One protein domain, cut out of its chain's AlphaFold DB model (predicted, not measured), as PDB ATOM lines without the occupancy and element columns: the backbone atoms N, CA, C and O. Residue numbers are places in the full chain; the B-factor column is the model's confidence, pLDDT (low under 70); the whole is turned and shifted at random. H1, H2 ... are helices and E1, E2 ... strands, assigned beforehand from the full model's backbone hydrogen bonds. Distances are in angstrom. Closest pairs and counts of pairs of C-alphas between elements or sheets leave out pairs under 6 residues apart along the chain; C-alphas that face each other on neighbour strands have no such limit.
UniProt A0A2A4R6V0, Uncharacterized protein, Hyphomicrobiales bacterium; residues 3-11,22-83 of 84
ATOM      1  N   ILE A   3     -20.353  30.334  18.124       91.19
ATOM      2  CA  ILE A   3     -20.396  28.883  18.355       91.19
ATOM      3  C   ILE A   3     -19.094  28.493  19.046       91.19
ATOM      4  O   ILE A   3     -18.042  29.049  18.739       91.19
ATOM      5  N   HIS A   4     -19.137  27.576  20.010       90.38
ATOM      6  CA  HIS A   4     -17.928  27.150  20.702       90.38
ATOM      7  C   HIS A   4     -17.925  25.657  21.006       90.38
ATOM      8  O   HIS A   4     -18.946  25.060  21.339       90.38
ATOM      9  N   HIS A   5     -16.727  25.084  20.967       88.69
ATOM     10  CA  HIS A   5     -16.434  23.746  21.450       88.69
ATOM     11  C   HIS A   5     -15.460  23.837  22.615       88.69
ATOM     12  O   HIS A   5     -14.540  24.657  22.620       88.69
ATOM     13  N   ARG A   6     -15.654  22.961  23.598       87.50
ATOM     14  CA  ARG A   6     -14.734  22.784  24.719       87.50
ATOM     15  C   ARG A   6     -14.274  21.337  24.764       87.50
ATOM     16  O   ARG A   6     -15.096  20.425  24.693       87.50
ATOM     17  N   GLN A   7     -12.974  21.136  24.901       85.44
ATOM     18  CA  GLN A   7     -12.374  19.825  25.112       85.44
ATOM     19  C   GLN A   7     -11.573  19.866  26.412       85.44
ATOM     20  O   GLN A   7     -10.802  20.807  26.607       85.44
ATOM     21  N   PRO A   8     -11.763  18.910  27.335       81.19
ATOM     22  CA  PRO A   8     -10.957  18.870  28.544       81.19
ATOM     23  C   PRO A   8      -9.505  18.594  28.156       81.19
ATOM     24  O   PRO A   8      -9.235  17.703  27.352       81.19
ATOM     25  N   PHE A   9      -8.562  19.327  28.744       73.50
ATOM     26  CA  PHE A   9      -7.183  18.864  28.733       73.50
ATOM     27  C   PHE A   9      -7.083  17.702  29.713       73.50
ATOM     28  O   PHE A   9      -7.396  17.848  30.895       73.50
ATOM     29  N   SER A  10      -6.634  16.546  29.229       60.00
ATOM     30  CA  SER A  10      -6.127  15.501  30.109       60.00
ATOM     31  C   SER A  10      -4.992  16.117  30.920       60.00
ATOM     32  O   SER A  10      -3.989  16.544  30.343       60.00
ATOM     33  N   SER A  11      -5.185  16.234  32.234       56.28
ATOM     34  CA  SER A  11      -4.154  16.687  33.159       56.28
ATOM     35  C   SER A  11      -2.862  15.936  32.840       56.28
ATOM     36  O   SER A  11      -2.848  14.705  32.788       56.28
ATOM     37  N   VAL A  22      -8.962  22.332  33.296       78.38
ATOM     38  CA  VAL A  22      -8.728  23.303  32.228       78.38
ATOM     39  C   VAL A  22      -9.201  22.696  30.915       78.38
ATOM     40  O   VAL A  22      -9.044  21.501  30.662       78.38
ATOM     41  N   GLY A  23      -9.843  23.516  30.097       85.81
ATOM     42  CA  GLY A  23     -10.352  23.151  28.789       85.81
ATOM     43  C   GLY A  23      -9.639  23.916  27.687       85.81
ATOM     44  O   GLY A  23      -9.300  25.092  27.845       85.81
ATOM     45  N   LEU A  24      -9.446  23.245  26.558       88.50
ATOM     46  CA  LEU A  24      -9.208  23.888  25.281       88.50
ATOM     47  C   LEU A  24     -10.551  24.349  24.731       88.50
ATOM     48  O   LEU A  24     -11.439  23.539  24.464       88.50
ATOM     49  N   PHE A  25     -10.692  25.650  24.563       91.62
ATOM     50  CA  PHE A  25     -11.852  26.261  23.949       91.62
ATOM     51  C   PHE A  25     -11.510  26.630  22.519       91.62
ATOM     52  O   PHE A  25     -10.489  27.266  22.261       91.62
ATOM     53  N   THR A  26     -12.392  26.265  21.601       92.94
ATOM     54  CA  THR A  26     -12.368  26.759  20.228       92.94
ATOM     55  C   THR A  26     -13.666  27.516  19.999       92.94
ATOM     56  O   THR A  26     -14.736  26.997  20.301       92.94
ATOM     57  N   VAL A  27     -13.582  28.752  19.521       94.38
ATOM     58  CA  VAL A  27     -14.696  29.692  19.399       94.38
ATOM     59  C   VAL A  27     -14.769  30.185  17.964       94.38
ATOM     60  O   VAL A  27     -13.852  30.852  17.495       94.38
ATOM     61  N   LEU A  28     -15.871  29.897  17.285       94.50
ATOM     62  CA  LEU A  28     -16.214  30.442  15.984       94.50
ATOM     63  C   LEU A  28     -17.042  31.716  16.157       94.50
ATOM     64  O   LEU A  28     -18.138  31.708  16.720       94.50
ATOM     65  N   SER A  29     -16.525  32.821  15.633       94.44
ATOM     66  CA  SER A  29     -17.222  34.098  15.561       94.44
ATOM     67  C   SER A  29     -17.795  34.305  14.167       94.44
ATOM     68  O   SER A  29     -17.040  34.502  13.216       94.44
ATOM     69  N   ILE A  30     -19.124  34.336  14.060       93.69
ATOM     70  CA  ILE A  30     -19.852  34.504  12.798       93.69
ATOM     71  C   ILE A  30     -20.442  35.910  12.728       93.69
ATOM     72  O   ILE A  30     -21.212  36.335  13.599       93.69
ATOM     73  N   ASN A  31     -20.101  36.620  11.656       92.56
ATOM     74  CA  ASN A  31     -20.668  37.905  11.285       92.56
ATOM     75  C   ASN A  31     -21.723  37.687  10.191       92.56
ATOM     76  O   ASN A  31     -21.422  37.742   8.999       92.56
ATOM     77  N   GLU A  32     -22.958  37.428  10.619       87.88
ATOM     78  CA  GLU A  32     -24.100  37.145   9.738       87.88
ATOM     79  C   GLU A  32     -24.386  38.264   8.718       87.88
ATOM     80  O   GLU A  32     -24.599  37.933   7.555       87.88
ATOM     81  N   PRO A  33     -24.315  39.568   9.068       87.69
ATOM     82  CA  PRO A  33     -24.508  40.642   8.090       87.69
ATOM     83  C   PRO A  33     -23.566  40.606   6.880       87.69
ATOM     84  O   PRO A  33     -23.947  41.047   5.800       87.69
ATOM     85  N   VAL A  34     -22.331  40.130   7.063       88.62
ATOM     86  CA  VAL A  34     -21.301  40.108   6.006       88.62
ATOM     87  C   VAL A  34     -21.140  38.707   5.400       88.62
ATOM     88  O   VAL A  34     -20.641  38.574   4.284       88.62
ATOM     89  N   GLY A  35     -21.593  37.666   6.104       90.38
ATOM     90  CA  GLY A  35     -21.366  36.272   5.720       90.38
ATOM     91  C   GLY A  35     -19.923  35.823   5.962       90.38
ATOM     92  O   GLY A  35     -19.415  34.962   5.246       90.38
ATOM     93  N   ASP A  36     -19.255  36.415   6.952       93.56
ATOM     94  CA  ASP A  36     -17.868  36.102   7.297       93.56
ATOM     95  C   ASP A  36     -17.774  35.354   8.628       93.56
ATOM     96  O   ASP A  36     -18.582  35.566   9.536       93.56
ATOM     97  N   CYS A  37     -16.702  34.585   8.806       93.69
ATOM     98  CA  CYS A  37     -16.369  33.972  10.085       93.69
ATOM     99  C   CYS A  37     -14.866  33.986  10.397       93.69
ATOM    100  O   CYS A  37     -14.022  34.171   9.521       93.69
ATOM    101  N   ALA A  38     -14.531  33.822  11.676       94.94
ATOM    102  CA  ALA A  38     -13.173  33.574  12.151       94.94
ATOM    103  C   ALA A  38     -13.227  32.682  13.392       94.94
ATOM    104  O   ALA A  38     -14.097  32.882  14.242       94.94
ATOM    105  N   ALA A  39     -12.305  31.728  13.508       94.94
ATOM    106  CA  ALA A  39     -12.223  30.843  14.659       94.94
ATOM    107  C   ALA A  39     -10.972  31.130  15.495       94.94
ATOM    108  O   ALA A  39      -9.894  31.415  14.969       94.94
ATOM    109  N   TYR A  40     -11.131  31.045  16.812       95.00
ATOM    110  CA  TYR A  40     -10.112  31.355  17.805       95.00
ATOM    111  C   TYR A  40      -9.998  30.219  18.802       95.00
ATOM    112  O   TYR A  40     -10.997  29.617  19.185       95.00
ATOM    113  N   GLN A  41      -8.786  29.953  19.256       93.31
ATOM    114  CA  GLN A  41      -8.494  28.937  20.243       93.31
ATOM    115  C   GLN A  41      -7.853  29.564  21.477       93.31
ATOM    116  O   GLN A  41      -7.028  30.474  21.385       93.31
ATOM    117  N   GLY A  42      -8.241  29.079  22.648       90.69
ATOM    118  CA  GLY A  42      -7.699  29.534  23.920       90.69
ATOM    119  C   GLY A  42      -7.869  28.492  25.011       90.69
ATOM    120  O   GLY A  42      -8.671  27.567  24.895       90.69
ATOM    121  N   VAL A  43      -7.097  28.641  26.081       87.88
ATOM    122  CA  VAL A  43      -7.154  27.758  27.249       87.88
ATOM    123  C   VAL A  43      -7.814  28.499  28.397       87.88
ATOM    124  O   VAL A  43      -7.560  29.684  28.611       87.88
ATOM    125  N   GLY A  44      -8.656  27.799  29.147       85.31
ATOM    126  CA  GLY A  44      -9.338  28.385  30.287       85.31
ATOM    127  C   GLY A  44      -9.923  27.353  31.241       85.31
ATOM    128  O   GLY A  44      -9.889  26.162  30.938       85.31
ATOM    129  N   PRO A  45     -10.472  27.767  32.394       84.19
ATOM    130  CA  PRO A  45     -11.191  26.857  33.277       84.19
ATOM    131  C   PRO A  45     -12.402  26.237  32.563       84.19
ATOM    132  O   PRO A  45     -13.098  26.906  31.805       84.19
ATOM    133  N   PHE A  46     -12.689  24.963  32.803       78.50
ATOM    134  CA  PHE A  46     -13.727  24.213  32.081       78.50
ATOM    135  C   PHE A  46     -15.155  24.645  32.458       78.50
ATOM    136  O   PHE A  46     -16.064  24.584  31.629       78.50
ATOM    137  N   ASN A  47     -15.334  25.139  33.688       76.31
ATOM    138  CA  ASN A  47     -16.597  25.675  34.213       76.31
ATOM    139  C   ASN A  47     -16.788  27.171  33.897       76.31
ATOM    140  O   ASN A  47     -17.357  27.896  34.706       76.31
ATOM    141  N   SER A  48     -16.262  27.658  32.773       76.38
ATOM    142  CA  SER A  48     -16.316  29.088  32.455       76.38
ATOM    143  C   SER A  48     -17.581  29.505  31.710       76.38
ATOM    144  O   SER A  48     -18.139  28.736  30.929       76.38
ATOM    145  N   ASP A  49     -17.976  30.759  31.925       83.38
ATOM    146  CA  ASP A  49     -19.168  31.388  31.349       83.38
ATOM    147  C   ASP A  49     -18.903  32.060  29.986       83.38
ATOM    148  O   ASP A  49     -17.768  32.147  29.510       83.38
ATOM    149  N   GLU A  50     -19.949  32.638  29.386       86.00
ATOM    150  CA  GLU A  50     -19.891  33.429  28.140       86.00
ATOM    151  C   GLU A  50     -18.790  34.500  28.127       86.00
ATOM    152  O   GLU A  50     -18.156  34.736  27.098       86.00
ATOM    153  N   ALA A  51     -18.494  35.105  29.278       88.19
ATOM    154  CA  ALA A  51     -17.420  36.086  29.401       88.19
ATOM    155  C   ALA A  51     -16.042  35.513  29.020       88.19
ATOM    156  O   ALA A  51     -15.190  36.238  28.507       88.19
ATOM    157  N   MET A  52     -15.799  34.221  29.253       87.00
ATOM    158  CA  MET A  52     -14.573  33.563  28.802       87.00
ATOM    159  C   MET A  52     -14.566  33.366  27.287       87.00
ATOM    160  O   MET A  52     -13.538  33.610  26.660       87.00
ATOM    161  N   ILE A  53     -15.693  32.976  26.694       90.06
ATOM    162  CA  ILE A  53     -15.819  32.792  25.241       90.06
ATOM    163  C   ILE A  53     -15.500  34.108  24.517       90.06
ATOM    164  O   ILE A  53     -14.698  34.122  23.583       90.06
ATOM    165  N   GLU A  54     -16.034  35.233  25.002       91.12
ATOM    166  CA  GLU A  54     -15.715  36.564  24.466       91.12
ATOM    167  C   GLU A  54     -14.235  36.937  24.664       91.12
ATOM    168  O   GLU A  54     -13.609  37.488  23.758       91.12
ATOM    169  N   ARG A  55     -13.626  36.583  25.805       90.06
ATOM    170  CA  ARG A  55     -12.179  36.786  26.021       90.06
ATOM    171  C   ARG A  55     -11.330  35.971  25.047       90.06
ATOM    172  O   ARG A  55     -10.343  36.492  24.538       90.06
ATOM    173  N   ILE A  56     -11.708  34.727  24.765       90.50
ATOM    174  CA  ILE A  56     -10.998  33.862  23.811       90.50
ATOM    175  C   ILE A  56     -11.170  34.374  22.385       90.50
ATOM    176  O   ILE A  56     -10.219  34.383  21.618       90.50
ATOM    177  N   LYS A  57     -12.345  34.875  22.020       91.25
ATOM    178  CA  LYS A  57     -12.532  35.553  20.734       91.25
ATOM    179  C   LYS A  57     -11.662  36.811  20.606       91.25
ATOM    180  O   LYS A  57     -11.153  37.089  19.525       91.25
ATOM    181  N   ALA A  58     -11.502  37.580  21.686       90.25
ATOM    182  CA  ALA A  58     -10.738  38.828  21.671       90.25
ATOM    183  C   ALA A  58      -9.212  38.629  21.732       90.25
ATOM    184  O   ALA A  58      -8.478  39.413  21.135       90.25
ATOM    185  N   GLY A  59      -8.734  37.621  22.468       87.19
ATOM    186  CA  GLY A  59      -7.305  37.418  22.746       87.19
ATOM    187  C   GLY A  59      -6.770  36.013  22.465       87.19
ATOM    188  O   GLY A  59      -5.590  35.760  22.691       87.19
ATOM    189  N   GLY A  60      -7.615  35.093  22.008       89.69
ATOM    190  CA  GLY A  60      -7.216  33.747  21.615       89.69
ATOM    191  C   GLY A  60      -6.465  33.728  20.290       89.69
ATOM    192  O   GLY A  60      -6.511  34.663  19.486       89.69
ATOM    193  N   GLN A  61      -5.769  32.625  20.049       93.50
ATOM    194  CA  GLN A  61      -5.034  32.416  18.816       93.50
ATOM    195  C   GLN A  61      -6.011  32.074  17.697       93.50
ATOM    196  O   GLN A  61      -6.743  31.090  17.777       93.50
ATOM    197  N   LYS A  62      -6.010  32.870  16.630       94.19
ATOM    198  CA  LYS A  62      -6.764  32.537  15.424       94.19
ATOM    199  C   LYS A  62      -6.235  31.231  14.826       94.19
ATOM    200  O   LYS A  62      -5.027  31.100  14.631       94.19
ATOM    201  N   ILE A  63      -7.128  30.292  14.535       94.06
ATOM    202  CA  ILE A  63      -6.762  29.001  13.936       94.06
ATOM    203  C   ILE A  63      -6.820  29.061  12.408       94.06
ATOM    204  O   ILE A  63      -7.363  30.010  11.828       94.06
ATOM    205  N   SER A  64      -6.234  28.059  11.751       94.06
ATOM    206  CA  SER A  64      -6.268  27.951  10.293       94.06
ATOM    207  C   SER A  64      -7.696  27.712   9.782       94.06
ATOM    208  O   SER A  64      -8.567  27.258  10.522       94.06
ATOM    209  N   GLU A  65      -7.951  28.040   8.513       92.62
ATOM    210  CA  GLU A  65      -9.250  27.767   7.881       92.62
ATOM    211  C   GLU A  65      -9.565  26.265   7.859       92.62
ATOM    212  O   GLU A  65     -10.704  25.874   8.098       92.62
ATOM    213  N   GLU A  66      -8.554  25.431   7.607       92.38
ATOM    214  CA  GLU A  66      -8.683  23.972   7.586       92.38
ATOM    215  C   GLU A  66      -9.079  23.436   8.969       92.38
ATOM    216  O   GLU A  66     -10.090  22.752   9.101       92.38
ATOM    217  N   ASP A  67      -8.365  23.862  10.017       92.06
ATOM    218  CA  ASP A  67      -8.677  23.524  11.412       92.06
ATOM    219  C   ASP A  67     -10.064  24.007  11.854       92.06
ATOM    220  O   ASP A  67     -10.686  23.410  12.736       92.06
ATOM    221  N   ALA A  68     -10.511  25.144  11.317       91.94
ATOM    222  CA  ALA A  68     -11.816  25.703  11.629       91.94
ATOM    223  C   ALA A  68     -12.932  24.892  10.967       91.94
ATOM    224  O   ALA A  68     -13.919  24.600  11.630       91.94
ATOM    225  N   LYS A  69     -12.767  24.501   9.699       91.81
ATOM    226  CA  LYS A  69     -13.749  23.693   8.961       91.81
ATOM    227  C   LYS A  69     -13.890  22.279   9.517       91.81
ATOM    228  O   LYS A  69     -15.006  21.787   9.606       91.81
ATOM    229  N   ASP A  70     -12.788  21.666   9.947       93.06
ATOM    230  CA  ASP A  70     -12.814  20.349  10.600       93.06
ATOM    231  C   ASP A  70     -13.627  20.370  11.907       93.06
ATOM    232  O   ASP A  70     -14.379  19.444  12.209       93.06
ATOM    233  N   ARG A  71     -13.513  21.460  12.677       90.94
ATOM    234  CA  ARG A  71     -14.186  21.597  13.976       90.94
ATOM    235  C   ARG A  71     -15.599  22.163  13.891       90.94
ATOM    236  O   ARG A  71     -16.409  21.824  14.744       90.94
ATOM    237  N   PHE A  72     -15.868  23.028  12.918       93.00
ATOM    238  CA  PHE A  72     -17.136  23.733  12.754       93.00
ATOM    239  C   PHE A  72     -17.704  23.493  11.349       93.00
ATOM    240  O   PHE A  72     -17.453  24.300  10.439       93.00
ATOM    241  N   PRO A  73     -18.483  22.414  11.148       91.50
ATOM    242  CA  PRO A  73     -19.150  22.161   9.871       91.50
ATOM    243  C   PRO A  73     -20.096  23.302   9.464       91.50
ATOM    244  O   PRO A  73     -20.343  23.512   8.275       91.50
ATOM    245  N   GLU A  74     -20.551  24.118  10.423       90.44
ATOM    246  CA  GLU A  74     -21.411  25.280  10.193       90.44
ATOM    247  C   GLU A  74     -20.786  26.297   9.228       90.44
ATOM    248  O   GLU A  74     -21.508  27.023   8.547       90.44
ATOM    249  N   ILE A  75     -19.452  26.352   9.131       90.19
ATOM    250  CA  ILE A  75     -18.760  27.229   8.175       90.19
ATOM    251  C   ILE A  75     -19.168  26.884   6.739       90.19
ATOM    252  O   ILE A  75     -19.448  27.788   5.946       90.19
ATOM    253  N   GLU A  76     -19.217  25.595   6.404       91.00
ATOM    254  CA  GLU A  76     -19.572  25.127   5.064       91.00
ATOM    255  C   GLU A  76     -21.085  25.102   4.859       91.00
ATOM    256  O   GLU A  76     -21.567  25.586   3.834       91.00
ATOM    257  N   GLU A  77     -21.845  24.625   5.850       91.44
ATOM    258  CA  GLU A  77     -23.312  24.561   5.786       91.44
ATOM    259  C   GLU A  77     -23.950  25.941   5.585       91.44
ATOM    260  O   GLU A  77     -24.923  26.085   4.844       91.44
ATOM    261  N   MET A  78     -23.380  26.973   6.211       90.38
ATOM    262  CA  MET A  78     -23.858  28.351   6.102       90.38
ATOM    263  C   MET A  78     -23.187  29.138   4.962       90.38
ATOM    264  O   MET A  78     -23.523  30.305   4.753       90.38
ATOM    265  N   GLY A  79     -22.241  28.542   4.225       90.81
ATOM    266  CA  GLY A  79     -21.521  29.205   3.131       90.81
ATOM    267  C   GLY A  79     -20.699  30.423   3.575       90.81
ATOM    268  O   GLY A  79     -20.602  31.411   2.840       90.81
ATOM    269  N   LEU A  80     -20.139  30.381   4.788       92.75
ATOM    270  CA  LEU A  80     -19.423  31.503   5.396       92.75
ATOM    271  C   LEU A  80     -18.009  31.640   4.823       92.75
ATOM    272  O   LEU A  80     -17.293  30.663   4.610       92.75
ATOM    273  N   ARG A  81     -17.558  32.882   4.629       93.38
ATOM    274  CA  ARG A  81     -16.187  33.179   4.197       93.38
ATOM    275  C   ARG A  81     -15.263  33.232   5.404       93.38
ATOM    276  O   ARG A  81     -15.453  34.057   6.300       93.38
ATOM    277  N   TYR A  82     -14.241  32.384   5.425       92.31
ATOM    278  CA  TYR A  82     -13.246  32.434   6.490       92.31
ATOM    279  C   TYR A  82     -12.336  33.648   6.307       92.31
ATOM    280  O   TYR A  82     -11.722  33.850   5.254       92.31
ATOM    281  N   ARG A  83     -12.252  34.490   7.337       89.56
ATOM    282  CA  ARG A  83     -11.382  35.664   7.317       89.56
ATOM    283  C   ARG A  83      -9.933  35.205   7.332       89.56
ATOM    284  O   ARG A  83      -9.555  34.415   8.193       89.56
TER     285      ARG A  83
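AT A GLANCE: This is residues 3 to 11 and 22 to 83 of the 84 residues of an uncharacterized protein of Hyphomicrobiales bacterium (UniProt A0A2A4R6V0). What is the main picture? One long, twisted sheet, E1 to E3, has H1 across one face and, nearer its other end, H2 over the opposite face. Short H3 follows at a corner. What builds it? The printed part has 71 residues with named elements E1 E2 E3 H1 H2 H3, sheet order E1 - E2 - E3, all antiparallel; the class is mixed. The whole is compact, radius of gyration of the C-alphas 12.0 A, but elongated, spanning 36 by 22 by 17 A.

HOW THE PARTS SIT: How do strands pair? Edge strand E1, residues 3 to 8, is antiparallel to E2, residues 22 to 31, at 168 degrees, with N 5 and O 26 within hydrogen-bond range at 2.8 A. E2 forms a hairpin with E3, residues 36 to 45, antiparallel at 161 degrees, N 27 to O 40 being 2.7 A; E3 bends by 54 degrees at residue 42. Where are the helices? H1, residues 50 to 59, is over E2 and E3 at a height over the sheet of 7.5 A, its closest C-alphas with E3 being Gly 42 and Ile 56, 5.4 A. H2, residues 65 to 71, is on the opposite face, height over the sheet 9.2 A, its closest C-alphas with E3 being Ala 39 and Ala 68, 6.0 A. H3, residues 74 to 77, only grazes the sheet and only just touches H2, only at the corner, with 3 pairs of C-alphas within 8 A, the closest Lys 69 and Ile 75, 6.2 A. And helix backbones? Every O i to N i+4 pair is within hydrogen-bond range in H1 and H2; H3 is too short for one.

IN THESE COORDINATES: Where does E1 begin? C-alpha 3 is at (-20.396, 28.883, 18.355). How long are the elements? E1 measures 17.1 A, E2 28.2 A, E3 28.4 A, H1 14.3 A, H2 10.0 A and H3 4.9 A, ending at C-alpha 77, (-23.312, 24.561, 5.786).

THE WHOLE: Is it cut? Residues 12 to 21 are not printed; C-alphas 11 and 22 are 8.1 A apart. Where is confidence low? Residues 10 to 11 are under 70.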